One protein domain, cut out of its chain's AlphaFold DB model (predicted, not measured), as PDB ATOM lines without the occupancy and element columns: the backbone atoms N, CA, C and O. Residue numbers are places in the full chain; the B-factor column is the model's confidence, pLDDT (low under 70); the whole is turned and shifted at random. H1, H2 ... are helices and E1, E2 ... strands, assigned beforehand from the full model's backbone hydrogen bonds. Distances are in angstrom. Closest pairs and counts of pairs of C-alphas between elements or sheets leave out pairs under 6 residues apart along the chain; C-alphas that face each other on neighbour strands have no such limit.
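Overview. This is residues 194 to 256 of the 262 residues of an uncharacterized protein of Burkholderia contaminans (UniProt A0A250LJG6). The domain has little regular structure: a small twisted sheet of four short strands with one short helix, H1, at its side, and a loop, residues 228 to 238, that sticks out from this body. The printed part has 63 residues, 21 in named elements, with H1, E1, E2, E3 and E4 in chain order, a mixed class. The sheet, in order E1, E2, E3, E4, is a meander, each strand the antiparallel neighbour of the one before. It is only just compact, close to loose, with a radius of gyration of the C-alphas of 12.5 A, spanning 35 by 23 by 20 A.

Arrangement. H1, residues 198 to 203, only grazes the sheet; its O i to N i+4 pairs are within hydrogen-bond range. E1, residues 204 to 206, and E2, residues 219 to 224, form a hairpin, with N 205 and O 223 3.0 A apart. E2 and E3, residues 245 to 247, form another, with N 220 and O 247 at 2.7 A. E3 and E4, residues 253 to 255, form a third, with N 254 and O 246 at 2.8 A.

Along the chain. H1 begins at C-alpha 198 (108.284, 157.518, 191.359). E2 is 15.8 A long. E4 ends at C-alpha 255 (110.420, 141.262, 200.810).

Size, cuts and confidence. The printed part has no cut. The links E1 to E2 and E2 to E3 are long. Residue 210 and residues 227 to 241 have pLDDT under 70.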
ATOM      1  N   ALA A 194     116.860 156.194 188.139       89.44
ATOM      2  CA  ALA A 194     116.029 157.245 187.549       89.44
ATOM      3  C   ALA A 194     114.787 156.721 186.804       89.44
ATOM      4  O   ALA A 194     113.855 157.493 186.602       89.44
ATOM      5  N   GLU A 195     114.785 155.448 186.408       88.25
ATOM      6  CA  GLU A 195     113.704 154.790 185.662       88.25
ATOM      7  C   GLU A 195     112.755 154.001 186.576       88.25
ATOM      8  O   GLU A 195     111.737 153.494 186.122       88.25
ATOM      9  N   TRP A 196     113.053 153.925 187.878       88.88
ATOM     10  CA  TRP A 196     112.179 153.265 188.847       88.88
ATOM     11  C   TRP A 196     110.865 154.042 189.040       88.88
ATOM     12  O   TRP A 196     110.867 155.273 188.909       88.88
ATOM     13  N   PRO A 197     109.774 153.358 189.452       89.56
ATOM     14  CA  PRO A 197     108.529 154.000 189.857       89.56
ATOM     15  C   PRO A 197     108.764 155.158 190.831       89.56
ATOM     16  O   PRO A 197     109.592 155.057 191.740       89.56
ATOM     17  N   ASP A 198     108.045 156.264 190.635       89.56
ATOM     18  CA  ASP A 198     108.284 157.518 191.359       89.56
ATOM     19  C   ASP A 198     108.202 157.353 192.881       89.56
ATOM     20  O   ASP A 198     109.064 157.846 193.608       89.56
ATOM     21  N   ASP A 199     107.212 156.609 193.368       87.81
ATOM     22  CA  ASP A 199     107.003 156.322 194.788       87.81
ATOM     23  C   ASP A 199     108.168 155.532 195.405       87.81
ATOM     24  O   ASP A 199     108.645 155.858 196.503       87.81
ATOM     25  N   LEU A 200     108.673 154.537 194.671       89.81
ATOM     26  CA  LEU A 200     109.842 153.760 195.061       89.81
ATOM     27  C   LEU A 200     111.101 154.634 195.050       89.81
ATOM     28  O   LEU A 200     111.834 154.677 196.038       89.81
ATOM     29  N   ARG A 201     111.328 155.375 193.963       91.50
ATOM     30  CA  ARG A 201     112.501 156.235 193.744       91.50
ATOM     31  C   ARG A 201     112.603 157.370 194.761       91.50
ATOM     32  O   ARG A 201     113.703 157.774 195.135       91.50
ATOM     33  N   GLU A 202     111.468 157.890 195.214       90.94
ATOM     34  CA  GLU A 202     111.405 158.948 196.219       90.94
ATOM     35  C   GLU A 202     111.791 158.477 197.625       90.94
ATOM     36  O   GLU A 202     112.321 159.271 198.414       90.94
ATOM     37  N   SER A 203     111.510 157.217 197.951       89.75
ATOM     38  CA  SER A 203     111.617 156.691 199.317       89.75
ATOM     39  C   SER A 203     112.794 155.736 199.503       89.75
ATOM     40  O   SER A 203     113.258 155.544 200.631       89.75
ATOM     41  N   TYR A 204     113.299 155.163 198.410       91.00
ATOM     42  CA  TYR A 204     114.300 154.110 198.419       91.00
ATOM     43  C   TYR A 204     115.390 154.336 197.373       91.00
ATOM     44  O   TYR A 204     115.172 154.910 196.308       91.00
ATOM     45  N   GLU A 205     116.581 153.829 197.673       90.62
ATOM     46  CA  GLU A 205     117.710 153.774 196.746       90.62
ATOM     47  C   GLU A 205     118.352 152.375 196.764       90.62
ATOM     48  O   GLU A 205     118.206 151.651 197.757       90.62
ATOM     49  N   PRO A 206     119.073 151.968 195.701       88.94
ATOM     50  CA  PRO A 206     119.748 150.674 195.676       88.94
ATOM     51  C   PRO A 206     120.751 150.540 196.829       88.94
ATOM     52  O   PRO A 206     121.572 151.434 197.061       88.94
ATOM     53  N   ALA A 207     120.748 149.398 197.515       86.19
ATOM     54  CA  ALA A 207     121.726 149.063 198.546       86.19
ATOM     55  C   ALA A 207     123.062 148.666 197.888       86.19
ATOM     56  O   ALA A 207     123.408 147.493 197.773       86.19
ATOM     57  N   ARG A 208     123.812 149.661 197.396       81.50
ATOM     58  CA  ARG A 208     125.039 149.460 196.594       81.50
ATOM     59  C   ARG A 208     126.121 148.645 197.305       81.50
ATOM     60  O   ARG A 208     126.895 147.968 196.635       81.50
ATOM     61  N   ASP A 209     126.132 148.679 198.632       79.69
ATOM     62  CA  ASP A 209     127.073 147.936 199.475       79.69
ATOM     63  C   ASP A 209     126.697 146.443 199.626       79.69
ATOM     64  O   ASP A 209     127.429 145.687 200.258       79.69
ATOM     65  N   TRP A 210     125.561 146.020 199.054       67.69
ATOM     66  CA  TRP A 210     124.887 144.735 199.282       67.69
ATOM     67  C   TRP A 210     124.496 144.033 197.973       67.69
ATOM     68  O   TRP A 210     123.399 143.503 197.861       67.69
ATOM     69  N   GLN A 211     125.382 144.070 196.963       73.75
ATOM     70  CA  GLN A 211     125.122 143.583 195.596       73.75
ATOM     71  C   GLN A 211     123.701 143.972 195.142       73.75
ATOM     72  O   GLN A 211     122.784 143.154 195.173       73.75
ATOM     73  N   PRO A 212     123.490 145.240 194.756       78.50
ATOM     74  CA  PRO A 212     122.161 145.832 194.723       78.50
ATOM     75  C   PRO A 212     121.197 145.106 193.795       78.50
ATOM     76  O   PRO A 212     120.014 145.221 194.038       78.50
ATOM     77  N   TRP A 213     121.674 144.389 192.774       89.75
ATOM     78  CA  TRP A 213     120.868 143.616 191.833       89.75
ATOM     79  C   TRP A 213     121.127 142.112 191.984       89.75
ATOM     80  O   TRP A 213     122.283 141.675 191.952       89.75
ATOM     81  N   ILE A 214     120.049 141.336 192.098       89.06
ATOM     82  CA  ILE A 214     120.078 139.875 192.169       89.06
ATOM     83  C   ILE A 214     119.497 139.313 190.872       89.06
ATOM     84  O   ILE A 214     118.283 139.345 190.666       89.06
ATOM     85  N   GLU A 215     120.358 138.774 190.014       86.12
ATOM     86  CA  GLU A 215     119.982 138.254 188.695       86.12
ATOM     87  C   GLU A 215     118.964 137.106 188.803       86.12
ATOM     88  O   GLU A 215     118.014 137.019 188.033       86.12
ATOM     89  N   GLU A 216     119.113 136.237 189.808       82.50
ATOM     90  CA  GLU A 216     118.307 135.025 189.961       82.50
ATOM     91  C   GLU A 216     116.828 135.301 190.248       82.50
ATOM     92  O   GLU A 216     115.981 134.448 189.947       82.50
ATOM     93  N   VAL A 217     116.544 136.457 190.856       82.75
ATOM     94  CA  VAL A 217     115.202 136.923 191.237       82.75
ATOM     95  C   VAL A 217     114.805 138.240 190.573       82.75
ATOM     96  O   VAL A 217     113.691 138.709 190.792       82.75
ATOM     97  N   GLN A 218     115.685 138.806 189.740       88.31
ATOM     98  CA  GLN A 218     115.467 140.029 188.967       88.31
ATOM     99  C   GLN A 218     114.939 141.183 189.834       88.31
ATOM    100  O   GLN A 218     113.914 141.803 189.538       88.31
ATOM    101  N   ALA A 219     115.612 141.424 190.959       90.38
ATOM    102  CA  ALA A 219     115.185 142.399 191.952       90.38
ATOM    103  C   ALA A 219     116.363 143.113 192.614       90.38
ATOM    104  O   ALA A 219     117.509 142.657 192.575       90.38
ATOM    105  N   TYR A 220     116.043 144.238 193.243       90.88
ATOM    106  CA  TYR A 220     116.962 145.092 193.959       90.88
ATOM    107  C   TYR A 220     116.853 144.960 195.463       90.88
ATOM    108  O   TYR A 220     115.776 145.162 196.024       90.88
ATOM    109  N   TYR A 221     117.989 144.768 196.125       91.75
ATOM    110  CA  TYR A 221     118.095 145.159 197.523       91.75
ATOM    111  C   TYR A 221     118.073 146.682 197.618       91.75
ATOM    112  O   TYR A 221     118.844 147.377 196.948       91.75
ATOM    113  N   VAL A 222     117.197 147.214 198.466       90.94
ATOM    114  CA  VAL A 222     117.000 148.661 198.611       90.94
ATOM    115  C   VAL A 222     117.136 149.116 200.047       90.94
ATOM    116  O   VAL A 222     116.875 148.362 200.977       90.94
ATOM    117  N   ARG A 223     117.510 150.380 200.240       89.56
ATOM    118  CA  ARG A 223     117.559 151.050 201.547       89.56
ATOM    119  C   ARG A 223     116.637 152.264 201.555       89.56
ATOM    120  O   ARG A 223     116.446 152.891 200.517       89.56
ATOM    121  N   ARG A 224     116.069 152.596 202.721       89.25
ATOM    122  CA  ARG A 224     115.264 153.818 202.900       89.25
ATOM    123  C   ARG A 224     116.168 155.052 202.790       89.25
ATOM    124  O   ARG A 224     117.267 155.057 203.345       89.25
ATOM    125  N   ILE A 225     115.702 156.089 202.101       86.69
ATOM    126  CA  ILE A 225     116.410 157.371 201.994       86.69
ATOM    127  C   ILE A 225     116.184 158.177 203.283       86.69
ATOM    128  O   ILE A 225     115.062 158.595 203.585       86.69
ATOM    129  N   ASP A 226     117.254 158.450 204.031       79.19
ATOM    130  CA  ASP A 226     117.204 159.273 205.247       79.19
ATOM    131  C   ASP A 226     117.057 160.766 204.899       79.19
ATOM    132  O   ASP A 226     118.029 161.518 204.856       79.19
ATOM    133  N   ARG A 227     115.823 161.244 204.695       66.56
ATOM    134  CA  ARG A 227     115.564 162.678 204.438       66.56
ATOM    135  C   ARG A 227     115.799 163.591 205.657       66.56
ATOM    136  O   ARG A 227     115.783 164.810 205.514       66.56
ATOM    137  N   ALA A 228     116.001 163.025 206.851       57.22
ATOM    138  CA  ALA A 228     116.176 163.768 208.105       57.22
ATOM    139  C   ALA A 228     117.642 164.086 208.460       57.22
ATOM    140  O   ALA A 228     117.890 164.774 209.452       57.22
ATOM    141  N   ALA A 229     118.619 163.612 207.681       50.53
ATOM    142  CA  ALA A 229     120.029 163.858 207.960       50.53
ATOM    143  C   ALA A 229     120.447 165.267 207.502       50.53
ATOM    144  O   ALA A 229     121.094 165.451 206.474       50.53
ATOM    145  N   GLY A 230     120.098 166.275 208.305       47.38
ATOM    146  CA  GLY A 230     120.946 167.455 208.426       47.38
ATOM    147  C   GLY A 230     122.338 166.992 208.857       47.38
ATOM    148  O   GLY A 230     122.473 166.279 209.846       47.38
ATOM    149  N   GLU A 231     123.336 167.333 208.051       49.22
ATOM    150  CA  GLU A 231     124.744 166.944 208.145       49.22
ATOM    151  C   GLU A 231     125.261 166.778 209.585       49.22
ATOM    152  O   GLU A 231     125.615 167.734 210.273       49.22
ATOM    153  N   THR A 232     125.396 165.533 210.038       46.03
ATOM    154  CA  THR A 232     126.518 165.150 210.900       46.03
ATOM    155  C   THR A 232     126.830 163.674 210.651       46.03
ATOM    156  O   THR A 232     126.046 162.812 211.053       46.03
ATOM    157  N   PRO A 233     127.940 163.341 209.968       47.12
ATOM    158  CA  PRO A 233     128.352 161.955 209.805       47.12
ATOM    159  C   PRO A 233     128.689 161.380 211.186       47.12
ATOM    160  O   PRO A 233     129.631 161.824 211.840       47.12
ATOM    161  N   SER A 234     127.888 160.425 211.659       50.94
ATOM    162  CA  SER A 234     128.234 159.623 212.836       50.94
ATOM    163  C   SER A 234     129.454 158.754 212.514       50.94
ATOM    164  O   SER A 234     129.595 158.284 211.389       50.94
ATOM    165  N   ALA A 235     130.308 158.488 213.502       51.66
ATOM    166  CA  ALA A 235     131.481 157.617 213.373       51.66
ATOM    167  C   ALA A 235     131.146 156.146 213.010       51.66
ATOM    168  O   ALA A 235     132.055 155.370 212.738       51.66
ATOM    169  N   ASP A 236     129.859 155.779 212.977       52.03
ATOM    170  CA  ASP A 236     129.332 154.495 212.482       52.03
ATOM    171  C   ASP A 236     128.866 154.537 211.005       52.03
ATOM    172  O   ASP A 236     128.284 153.570 210.516       52.03
ATOM    173  N   ALA A 237     129.106 155.634 210.274       53.88
ATOM    174  CA  ALA A 237     128.673 155.797 208.878       53.88
ATOM    175  C   ALA A 237     129.312 154.798 207.889       53.88
ATOM    176  O   ALA A 237     128.760 154.596 206.812       53.88
ATOM    177  N   ASP A 238     130.420 154.152 208.268       52.19
ATOM    178  CA  ASP A 238     131.148 153.184 207.433       52.19
ATOM    179  C   ASP A 238     130.671 151.728 207.602       52.19
ATOM    180  O   ASP A 238     131.201 150.824 206.951       52.19
ATOM    181  N   ARG A 239     129.685 151.447 208.471       57.97
ATOM    182  CA  ARG A 239     129.090 150.102 208.523       57.97
ATOM    183  C   ARG A 239     128.101 149.926 207.368       57.97
ATOM    184  O   ARG A 239     127.192 150.750 207.251       57.97
ATOM    185  N   PRO A 240     128.201 148.836 206.579       62.19
ATOM    186  CA  PRO A 240     127.183 148.503 205.592       62.19
ATOM    187  C   PRO A 240     125.832 148.418 206.299       62.19
ATOM    188  O   PRO A 240     125.648 147.611 207.213       62.19
ATOM    189  N   ARG A 241     124.899 149.287 205.913       69.94
ATOM    190  CA  ARG A 241     123.524 149.203 206.400       69.94
ATOM    191  C   ARG A 241     122.856 148.026 205.701       69.94
ATOM    192  O   ARG A 241     122.937 147.933 204.477       69.94
ATOM    193  N   ALA A 242     122.225 147.149 206.477       76.19
ATOM    194  CA  ALA A 242     121.422 146.062 205.927       76.19
ATOM    195  C   ALA A 242     120.323 146.631 205.008       76.19
ATOM    196  O   ALA A 242     119.829 147.743 205.266       76.19
ATOM    197  N   PRO A 243     119.960 145.926 203.926       84.75
ATOM    198  CA  PRO A 243     118.886 146.365 203.060       84.75
ATOM    199  C   PRO A 243     117.557 146.370 203.817       84.75
ATOM    200  O   PRO A 243     117.285 145.567 204.701       84.75
ATOM    201  N   ALA A 244     116.711 147.335 203.483       86.94
ATOM    202  CA  ALA A 244     115.373 147.434 204.039       86.94
ATOM    203  C   ALA A 244     114.450 146.372 203.434       86.94
ATOM    204  O   ALA A 244     113.636 145.810 204.152       86.94
ATOM    205  N   GLY A 245     114.572 146.099 202.133       90.56
ATOM    206  CA  GLY A 245     113.705 145.163 201.422       90.56
ATOM    207  C   GLY A 245     114.285 144.733 200.078       90.56
ATOM    208  O   GLY A 245     115.372 145.172 199.689       90.56
ATOM    209  N   LEU A 246     113.522 143.898 199.371       90.88
ATOM    210  CA  LEU A 246     113.833 143.378 198.040       90.88
ATOM    211  C   LEU A 246     112.683 143.723 197.086       90.88
ATOM    212  O   LEU A 246     111.538 143.369 197.369       90.88
ATOM    213  N   VAL A 247     112.965 144.411 195.978       91.62
ATOM    214  CA  VAL A 247     111.934 144.967 195.080       91.62
ATOM    215  C   VAL A 247     112.307 144.822 193.608       91.62
ATOM    216  O   VAL A 247     113.452 145.047 193.233       91.62
ATOM    217  N   THR A 248     111.366 144.458 192.745       90.12
ATOM    218  CA  THR A 248     111.606 144.424 191.294       90.12
ATOM    219  C   THR A 248     111.765 145.844 190.722       90.12
ATOM    220  O   THR A 248     111.272 146.795 191.335       90.12
ATOM    221  N   PRO A 249     112.397 146.029 189.539       86.38
ATOM    222  CA  PRO A 249     112.526 147.352 188.911       86.38
ATOM    223  C   PRO A 249     111.183 148.070 188.728       86.38
ATOM    224  O   PRO A 249     111.097 149.283 188.868       86.38
ATOM    225  N   TYR A 250     110.120 147.300 188.497       87.44
ATOM    226  CA  TYR A 250     108.760 147.787 188.267       87.44
ATOM    227  C   TYR A 250     107.912 147.928 189.545       87.44
ATOM    228  O   TYR A 250     106.701 148.158 189.471       87.44
ATOM    229  N   GLY A 251     108.539 147.806 190.722       86.94
ATOM    230  CA  GLY A 251     107.950 148.180 192.008       86.94
ATOM    231  C   GLY A 251     107.267 147.063 192.799       86.94
ATOM    232  O   GLY A 251     106.603 147.354 193.794       86.94
ATOM    233  N   ARG A 252     107.412 145.785 192.421       89.56
ATOM    234  CA  ARG A 252     106.885 144.685 193.242       89.56
ATOM    235  C   ARG A 252     107.830 144.362 194.389       89.56
ATOM    236  O   ARG A 252     108.951 143.918 194.163       89.56
ATOM    237  N   TRP A 253     107.339 144.475 195.616       89.81
ATOM    238  CA  TRP A 253     108.043 143.975 196.794       89.81
ATOM    239  C   TRP A 253     108.043 142.442 196.828       89.81
ATOM    240  O   TRP A 253     106.985 141.813 196.785       89.81
ATOM    241  N   LEU A 254     109.238 141.856 196.898       87.44
ATOM    242  CA  LEU A 254     109.468 140.435 197.184       87.44
ATOM    243  C   LEU A 254     109.671 140.201 198.682       87.44
ATOM    244  O   LEU A 254     109.267 139.169 199.201       87.44
ATOM    245  N   VAL A 255     110.290 141.175 199.352       87.44
ATOM    246  CA  VAL A 255     110.420 141.262 200.810       87.44
ATOM    247  C   VAL A 255     110.090 142.694 201.194       87.44
ATOM    248  O   VAL A 255     110.750 143.627 200.715       87.44
ATOM    249  N   HIS A 256     109.049 142.884 202.003       85.19
ATOM    250  CA  HIS A 256     108.572 144.226 202.314       85.19
ATOM    251  C   HIS A 256     109.523 144.934 203.298       85.19
ATOM    252  O   HIS A 256     110.040 144.300 204.218       85.19
TER     253      HIS A 256